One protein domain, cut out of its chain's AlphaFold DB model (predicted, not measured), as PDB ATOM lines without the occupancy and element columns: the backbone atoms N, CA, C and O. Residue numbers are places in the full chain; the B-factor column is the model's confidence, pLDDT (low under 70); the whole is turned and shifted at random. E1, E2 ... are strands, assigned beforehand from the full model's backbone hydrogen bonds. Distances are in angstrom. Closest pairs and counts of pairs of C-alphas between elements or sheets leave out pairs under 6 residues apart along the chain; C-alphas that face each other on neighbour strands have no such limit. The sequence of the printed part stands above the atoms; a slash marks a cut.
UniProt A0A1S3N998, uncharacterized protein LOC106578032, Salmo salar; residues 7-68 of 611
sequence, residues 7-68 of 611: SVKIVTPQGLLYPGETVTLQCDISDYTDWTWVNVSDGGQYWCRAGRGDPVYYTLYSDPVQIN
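Overview. This is residues 7 to 68 of the 611 residues of the protein "uncharacterized protein LOC106578032" of Salmo salar (UniProt A0A1S3N998). With little regular structure, this is a three-strand meander, E1 E2 E3, each strand the antiparallel neighbour of the one before, with a small antiparallel hairpin, E4 and E5, near E1; from the loop between E4 and E5, residues 52 to 57 stick out. The printed part has 62 residues, 24 in these five strands, no named helix: all strand. It is only just loose, close to compact, with radius of gyration of the C-alphas 13.0 A, a rod spanning 40 by 20 by 17 A.

Along the chain. Find C-alpha 23 at (204.830, 250.543, 273.939), where E2, residues 23 to 29, begins its 19.6 A. E1 is residues 7 to 12, 16.0 A; E3 is 36 to 40, 13.1 A. E4 is 44 to 46, 6.5 A; E5, 65 to 67, 6.6 A, ends at (212.438, 254.098, 272.203).

Arrangement. Start at inner strand E2. Within hydrogen-bond range are N 9 and O 26, 3.0 A, in hairpin E1 and E2; N 25 and O 38, 2.9 A, in hairpin E2 and E3; N 46 and O 65, 2.9 A, in hairpin E4 and E5. The closest C-alphas of E1 and E5, Val 8 and Val 65, are 6.7 A apart.

Size, cuts and confidence. The farthest C-alphas, Leu 16 and Asp 54, are 41.1 A apart. The printed part has no cut; link E4 to E5 is long. Look for pLDDT under 70 at residues 13 to 16, 19 to 20 and 33 to 34.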
ATOM      1  N   SER A   7     210.991 243.219 259.923       85.62
ATOM      2  CA  SER A   7     210.818 244.653 260.159       85.62
ATOM      3  C   SER A   7     210.100 244.869 261.486       85.62
ATOM      4  O   SER A   7     209.228 244.084 261.856       85.62
ATOM      5  N   VAL A   8     210.484 245.904 262.233       89.06
ATOM      6  CA  VAL A   8     209.880 246.229 263.531       89.06
ATOM      7  C   VAL A   8     209.324 247.647 263.503       89.06
ATOM      8  O   VAL A   8     209.959 248.559 262.978       89.06
ATOM      9  N   LYS A   9     208.117 247.835 264.043       87.25
ATOM     10  CA  LYS A   9     207.429 249.134 264.074       87.25
ATOM     11  C   LYS A   9     206.704 249.366 265.396       87.25
ATOM     12  O   LYS A   9     206.202 248.426 266.015       87.25
ATOM     13  N   ILE A  10     206.641 250.632 265.809       84.56
ATOM     14  CA  ILE A  10     205.831 251.082 266.946       84.56
ATOM     15  C   ILE A  10     204.369 251.116 266.507       84.56
ATOM     16  O   ILE A  10     204.031 251.752 265.510       84.56
ATOM     17  N   VAL A  11     203.505 250.439 267.259       82.50
ATOM     18  CA  VAL A  11     202.065 250.372 266.980       82.50
ATOM     19  C   VAL A  11     201.337 251.428 267.807       82.50
ATOM     20  O   VAL A  11     200.628 252.273 267.262       82.50
ATOM     21  N   THR A  12     201.551 251.400 269.124       78.31
ATOM     22  CA  THR A  12     200.897 252.253 270.124       78.31
ATOM     23  C   THR A  12     201.755 252.378 271.392       78.31
ATOM     24  O   THR A  12     202.454 251.422 271.724       78.31
ATOM     25  N   PRO A  13     201.667 253.491 272.146       69.88
ATOM     26  CA  PRO A  13     201.127 254.785 271.727       69.88
ATOM     27  C   PRO A  13     202.042 255.456 270.685       69.88
ATOM     28  O   PRO A  13     203.233 255.168 270.611       69.88
ATOM     29  N   GLN A  14     201.491 256.368 269.881       63.12
ATOM     30  CA  GLN A  14     202.287 257.229 269.001       63.12
ATOM     31  C   GLN A  14     202.454 258.595 269.674       63.12
ATOM     32  O   GLN A  14     201.506 259.375 269.743       63.12
ATOM     33  N   GLY A  15     203.640 258.859 270.227       67.56
ATOM     34  CA  GLY A  15     203.930 260.077 270.986       67.56
ATOM     35  C   GLY A  15     205.157 259.943 271.891       67.56
ATOM     36  O   GLY A  15     205.944 259.009 271.754       67.56
ATOM     37  N   LEU A  16     205.311 260.893 272.816       67.94
ATOM     38  CA  LEU A  16     206.319 260.849 273.881       67.94
ATOM     39  C   LEU A  16     205.924 259.800 274.932       67.94
ATOM     40  O   LEU A  16     204.801 259.855 275.428       67.94
ATOM     41  N   LEU A  17     206.847 258.901 275.280       72.62
ATOM     42  CA  LEU A  17     206.653 257.871 276.306       72.62
ATOM     43  C   LEU A  17     207.154 258.357 277.672       72.62
ATOM     44  O   LEU A  17     208.255 258.901 277.745       72.62
ATOM     45  N   TYR A  18     206.407 258.124 278.750       71.50
ATOM     46  CA  TYR A  18     206.794 258.486 280.123       71.50
ATOM     47  C   TYR A  18     207.075 257.252 281.005       71.50
ATOM     48  O   TYR A  18     206.602 256.153 280.709       71.50
ATOM     49  N   PRO A  19     207.811 257.401 282.130       69.44
ATOM     50  CA  PRO A  19     208.086 256.293 283.042       69.44
ATOM     51  C   PRO A  19     206.804 255.623 283.561       69.44
ATOM     52  O   PRO A  19     205.985 256.267 284.231       69.44
ATOM     53  N   GLY A  20     206.675 254.322 283.279       69.31
ATOM     54  CA  GLY A  20     205.537 253.475 283.655       69.31
ATOM     55  C   GLY A  20     204.516 253.218 282.538       69.31
ATOM     56  O   GLY A  20     203.602 252.423 282.743       69.31
ATOM     57  N   GLU A  21     204.659 253.849 281.372       75.19
ATOM     58  CA  GLU A  21     203.871 253.520 280.179       75.19
ATOM     59  C   GLU A  21     204.481 252.332 279.416       75.19
ATOM     60  O   GLU A  21     205.654 252.002 279.589       75.19
ATOM     61  N   THR A  22     203.689 251.677 278.562       80.31
ATOM     62  CA  THR A  22     204.152 250.574 277.707       80.31
ATOM     63  C   THR A  22     203.912 250.865 276.230       80.31
ATOM     64  O   THR A  22     202.864 251.375 275.837       80.31
ATOM     65  N   VAL A  23     204.892 250.502 275.403       85.94
ATOM     66  CA  VAL A  23     204.830 250.543 273.939       85.94
ATOM     67  C   VAL A  23     204.583 249.142 273.405       85.94
ATOM     68  O   VAL A  23     205.276 248.202 273.785       85.94
ATOM     69  N   THR A  24     203.638 249.017 272.479       88.56
ATOM     70  CA  THR A  24     203.441 247.812 271.672       88.56
ATOM     71  C   THR A  24     204.328 247.896 270.432       88.56
ATOM     72  O   THR A  24     204.134 248.765 269.574       88.56
ATOM     73  N   LEU A  25     205.287 246.981 270.321       89.69
ATOM     74  CA  LEU A  25     206.081 246.756 269.115       89.69
ATOM     75  C   LEU A  25     205.482 245.600 268.312       89.69
ATOM     76  O   LEU A  25     205.119 244.573 268.887       89.69
ATOM     77  N   GLN A  26     205.419 245.749 266.990       89.81
ATOM     78  CA  GLN A  26     205.059 244.680 266.056       89.81
ATOM     79  C   GLN A  26     206.292 244.255 265.265       89.81
ATOM     80  O   GLN A  26     206.934 245.107 264.649       89.81
ATOM     81  N   CYS A  27     206.578 242.953 265.245       89.25
ATOM     82  CA  CYS A  27     207.482 242.351 264.268       89.25
ATOM     83  C   CYS A  27     206.682 241.841 263.064       89.25
ATOM     84  O   CYS A  27     205.670 241.161 263.235       89.25
ATOM     85  N   ASP A  28     207.140 242.177 261.865       86.62
ATOM     86  CA  ASP A  28     206.464 241.969 260.585       86.62
ATOM     87  C   ASP A  28     207.478 241.388 259.581       86.62
ATOM     88  O   ASP A  28     208.628 241.834 259.525       86.62
ATOM     89  N   ILE A  29     207.100 240.340 258.848       85.00
ATOM     90  CA  ILE A  29     208.012 239.497 258.059       85.00
ATOM     91  C   ILE A  29     207.443 239.377 256.650       85.00
ATOM     92  O   ILE A  29     206.326 238.893 256.470       85.00
ATOM     93  N   SER A  30     208.226 239.764 255.641       73.31
ATOM     94  CA  SER A  30     207.814 239.625 254.242       73.31
ATOM     95  C   SER A  30     207.399 238.184 253.919       73.31
ATOM     96  O   SER A  30     208.057 237.234 254.344       73.31
ATOM     97  N   ASP A  31     206.314 238.046 253.156       71.69
ATOM     98  CA  ASP A  31     205.700 236.783 252.716       71.69
ATOM     99  C   ASP A  31     205.014 235.928 253.810       71.69
ATOM    100  O   ASP A  31     204.554 234.824 253.513       71.69
ATOM    101  N   TYR A  32     204.865 236.431 255.044       71.12
ATOM    102  CA  TYR A  32     204.149 235.747 256.133       71.12
ATOM    103  C   TYR A  32     203.063 236.628 256.769       71.12
ATOM    104  O   TYR A  32     203.232 237.830 256.942       71.12
ATOM    105  N   THR A  33     201.939 236.018 257.159       65.44
ATOM    106  CA  THR A  33     200.818 236.698 257.844       65.44
ATOM    107  C   THR A  33     200.854 236.568 259.367       65.44
ATOM    108  O   THR A  33     199.956 237.070 260.036       65.44
ATOM    109  N   ASP A  34     201.863 235.898 259.924       67.75
ATOM    110  CA  ASP A  34     201.994 235.672 261.365       67.75
ATOM    111  C   ASP A  34     202.940 236.718 261.970       67.75
ATOM    112  O   ASP A  34     204.164 236.602 261.887       67.75
ATOM    113  N   TRP A  35     202.368 237.751 262.588       73.62
ATOM    114  CA  TRP A  35     203.107 238.783 263.321       73.62
ATOM    115  C   TRP A  35     203.057 238.538 264.834       73.62
ATOM    116  O   TRP A  35     202.082 238.009 265.375       73.62
ATOM    117  N   THR A  36     204.090 238.985 265.545       79.12
ATOM    118  CA  THR A  36     204.142 238.942 267.013       79.12
ATOM    119  C   THR A  36     204.176 240.351 267.594       79.12
ATOM    120  O   THR A  36     204.859 241.241 267.083       79.12
ATOM    121  N   TRP A  37     203.418 240.546 268.675       84.56
ATOM    122  CA  TRP A  37     203.399 241.782 269.451       84.56
ATOM    123  C   TRP A  37     204.202 241.597 270.740       84.56
ATOM    124  O   TRP A  37     204.107 240.545 271.376       84.56
ATOM    125  N   VAL A  38     204.931 242.625 271.168       86.94
ATOM    126  CA  VAL A  38     205.548 242.675 272.501       86.94
ATOM    127  C   VAL A  38     205.313 244.040 273.139       86.94
ATOM    128  O   VAL A  38     205.414 245.066 272.467       86.94
ATOM    129  N   ASN A  39     205.007 244.042 274.437       87.44
ATOM    130  CA  ASN A  39     204.863 245.257 275.230       87.44
ATOM    131  C   ASN A  39     206.175 245.533 275.968       87.44
ATOM    132  O   ASN A  39     206.663 244.659 276.684       87.44
ATOM    133  N   VAL A  40     206.723 246.737 275.818       84.50
ATOM    134  CA  VAL A  40     207.984 247.163 276.445       84.50
ATOM    135  C   VAL A  40     207.795 248.479 277.200       84.50
ATOM    136  O   VAL A  40     207.099 249.367 276.716       84.50
ATOM    137  N   SER A  41     208.377 248.598 278.393       81.00
ATOM    138  CA  SER A  41     208.339 249.810 279.236       81.00
ATOM    139  C   SER A  41     209.625 250.632 279.197       81.00
ATOM    140  O   SER A  41     209.646 251.773 279.658       81.00
ATOM    141  N   ASP A  42     210.703 250.040 278.690       83.00
ATOM    142  CA  ASP A  42     212.058 250.527 278.909       83.00
ATOM    143  C   ASP A  42     212.582 251.258 277.661       83.00
ATOM    144  O   ASP A  42     212.202 250.964 276.526       83.00
ATOM    145  N   GLY A  43     213.447 252.252 277.868       83.81
ATOM    146  CA  GLY A  43     214.106 252.961 276.772       83.81
ATOM    147  C   GLY A  43     215.256 252.134 276.197       83.81
ATOM    148  O   GLY A  43     215.956 251.442 276.934       83.81
ATOM    149  N   GLY A  44     215.491 252.230 274.889       86.69
ATOM    150  CA  GLY A  44     216.564 251.488 274.229       86.69
ATOM    151  C   GLY A  44     216.331 251.246 272.741       86.69
ATOM    152  O   GLY A  44     215.404 251.790 272.142       86.69
ATOM    153  N   GLN A  45     217.193 250.420 272.149       91.69
ATOM    154  CA  GLN A  45     217.050 249.941 270.775       91.69
ATOM    155  C   GLN A  45     216.466 248.534 270.761       91.69
ATOM    156  O   GLN A  45     216.918 247.652 271.492       91.69
ATOM    157  N   TYR A  46     215.472 248.338 269.904       90.56
ATOM    158  CA  TYR A  46     214.747 247.088 269.753       90.56
ATOM    159  C   TYR A  46     214.859 246.586 268.317       90.56
ATOM    160  O   TYR A  46     214.575 247.312 267.365       90.56
ATOM    161  N   TRP A  47     215.240 245.319 268.181       92.56
ATOM    162  CA  TRP A  47     215.316 244.580 266.924       92.56
ATOM    163  C   TRP A  47     214.369 243.387 266.984       92.56
ATOM    164  O   TRP A  47     214.140 242.836 268.063       92.56
ATOM    165  N   CYS A  48     213.896 242.914 265.834       90.38
ATOM    166  CA  CYS A  48     213.222 241.624 265.751       90.38
ATOM    167  C   CYS A  48     213.823 240.717 264.668       90.38
ATOM    168  O   CYS A  48     214.498 241.168 263.745       90.38
ATOM    169  N   ARG A  49     213.609 239.408 264.829       89.62
ATOM    170  CA  ARG A  49     213.917 238.355 263.853       89.62
ATOM    171  C   ARG A  49     213.003 237.160 264.107       89.62
ATOM    172  O   ARG A  49     212.591 236.949 265.249       89.62
ATOM    173  N   ALA A  50     212.753 236.346 263.091       86.19
ATOM    174  CA  ALA A  50     211.981 235.111 263.214       86.19
ATOM    175  C   ALA A  50     212.850 233.874 262.960       86.19
ATOM    176  O   ALA A  50     213.938 233.981 262.397       86.19
ATOM    177  N   GLY A  51     212.381 232.699 263.386       86.12
ATOM    178  CA  GLY A  51     213.050 231.417 263.163       86.12
ATOM    179  C   GLY A  51     212.048 230.311 262.836       86.12
ATOM    180  O   GLY A  51     210.964 230.289 263.413       86.12
ATOM    181  N   ARG A  52     212.391 229.402 261.913       84.56
ATOM    182  CA  ARG A  52     211.526 228.278 261.503       84.56
ATOM    183  C   ARG A  52     212.299 226.984 261.238       84.56
ATOM    184  O   ARG A  52     213.446 227.033 260.804       84.56
ATOM    185  N   GLY A  53     211.624 225.845 261.392       82.44
ATOM    186  CA  GLY A  53     212.181 224.509 261.140       82.44
ATOM    187  C   GLY A  53     213.025 223.957 262.294       82.44
ATOM    188  O   GLY A  53     213.215 224.630 263.304       82.44
ATOM    189  N   ASP A  54     213.511 222.727 262.124       84.81
ATOM    190  CA  ASP A  54     214.433 222.052 263.040       84.81
ATOM    191  C   ASP A  54     215.578 221.408 262.220       84.81
ATOM    192  O   ASP A  54     215.293 220.551 261.375       84.81
ATOM    193  N   PRO A  55     216.847 221.847 262.364       83.75
ATOM    194  CA  PRO A  55     217.301 222.967 263.194       83.75
ATOM    195  C   PRO A  55     216.707 224.316 262.748       83.75
ATOM    196  O   PRO A  55     216.296 224.485 261.600       83.75
ATOM    197  N   VAL A  56     216.665 225.286 263.666       87.31
ATOM    198  CA  VAL A  56     215.995 226.579 263.444       87.31
ATOM    199  C   VAL A  56     216.777 227.465 262.468       87.31
ATOM    200  O   VAL A  56     217.886 227.910 262.759       87.31
ATOM    201  N   TYR A  57     216.154 227.796 261.337       84.81
ATOM    202  CA  TYR A  57     216.653 228.765 260.361       84.81
ATOM    203  C   TYR A  57     216.103 230.157 260.675       84.81
ATOM    204  O   TYR A  57     214.887 230.354 260.651       84.81
ATOM    205  N   TYR A  58     216.988 231.118 260.954       86.38
ATOM    206  CA  TYR A  58     216.617 232.494 261.299       86.38
ATOM    207  C   TYR A  58     216.564 233.435 260.085       86.38
ATOM    208  O   TYR A  58     217.313 233.278 259.121       86.38
ATOM    209  N   THR A  59     215.706 234.455 260.171       86.69
ATOM    210  CA  THR A  59     215.753 235.643 259.308       86.69
ATOM    211  C   THR A  59     216.974 236.502 259.634       86.69
ATOM    212  O   THR A  59     217.612 236.341 260.681       86.69
ATOM    213  N   LEU A  60     217.263 237.486 258.778       88.19
ATOM    214  CA  LEU A  60     218.093 238.615 259.201       88.19
ATOM    215  C   LEU A  60     217.378 239.403 260.314       88.19
ATOM    216  O   LEU A  60     216.150 239.332 260.452       88.19
ATOM    217  N   TYR A  61     218.159 240.124 261.121       90.25
ATOM    218  CA  TYR A  61     217.622 241.121 262.045       90.25
ATOM    219  C   TYR A  61     216.972 242.262 261.258       90.25
ATOM    220  O   TYR A  61     217.429 242.596 260.164       90.25
ATOM    221  N   SER A  62     215.930 242.856 261.833       91.81
ATOM    222  CA  SER A  62     215.375 244.122 261.361       91.81
ATOM    223  C   SER A  62     216.364 245.276 261.512       91.81
ATOM    224  O   SER A  62     217.350 245.171 262.243       91.81
ATOM    225  N   ASP A  63     216.045 246.423 260.921       91.25
ATOM    226  CA  ASP A  63     216.581 247.693 261.409       91.25
ATOM    227  C   ASP A  63     216.089 247.962 262.853       91.25
ATOM    228  O   ASP A  63     215.024 247.458 263.242       91.25
ATOM    229  N   PRO A  64     216.848 248.701 263.684       91.62
ATOM    230  CA  PRO A  64     216.443 249.029 265.048       91.62
ATOM    231  C   PRO A  64     215.325 250.073 265.103       91.62
ATOM    232  O   PRO A  64     215.364 251.090 264.411       91.62
ATOM    233  N   VAL A  65     214.405 249.896 266.050       90.12
ATOM    234  CA  VAL A  65     213.534 250.966 266.555       90.12
ATOM    235  C   VAL A  65     214.105 251.505 267.866       90.12
ATOM    236  O   VAL A  65     214.364 250.746 268.799       90.12
ATOM    237  N   GLN A  66     214.282 252.823 267.941       87.19
ATOM    238  CA  GLN A  66     214.713 253.549 269.138       87.19
ATOM    239  C   GLN A  66     213.484 253.985 269.954       87.19
ATOM    240  O   GLN A  66     212.629 254.706 269.442       87.19
ATOM    241  N   ILE A  67     213.425 253.607 271.232       85.25
ATOM    242  CA  ILE A  67     212.438 254.098 272.203       85.25
ATOM    243  C   ILE A  67     213.139 255.033 273.189       85.25
ATOM    244  O   ILE A  67     214.082 254.630 273.871       85.25
ATOM    245  N   ASN A  68     212.652 256.271 273.289       81.31
ATOM    246  CA  ASN A  68     213.147 257.275 274.227       81.31
ATOM    247  C   ASN A  68     212.083 257.552 275.300       81.31
ATOM    248  O   ASN A  68     210.960 257.936 274.971       81.31
TER     249      ASN A  68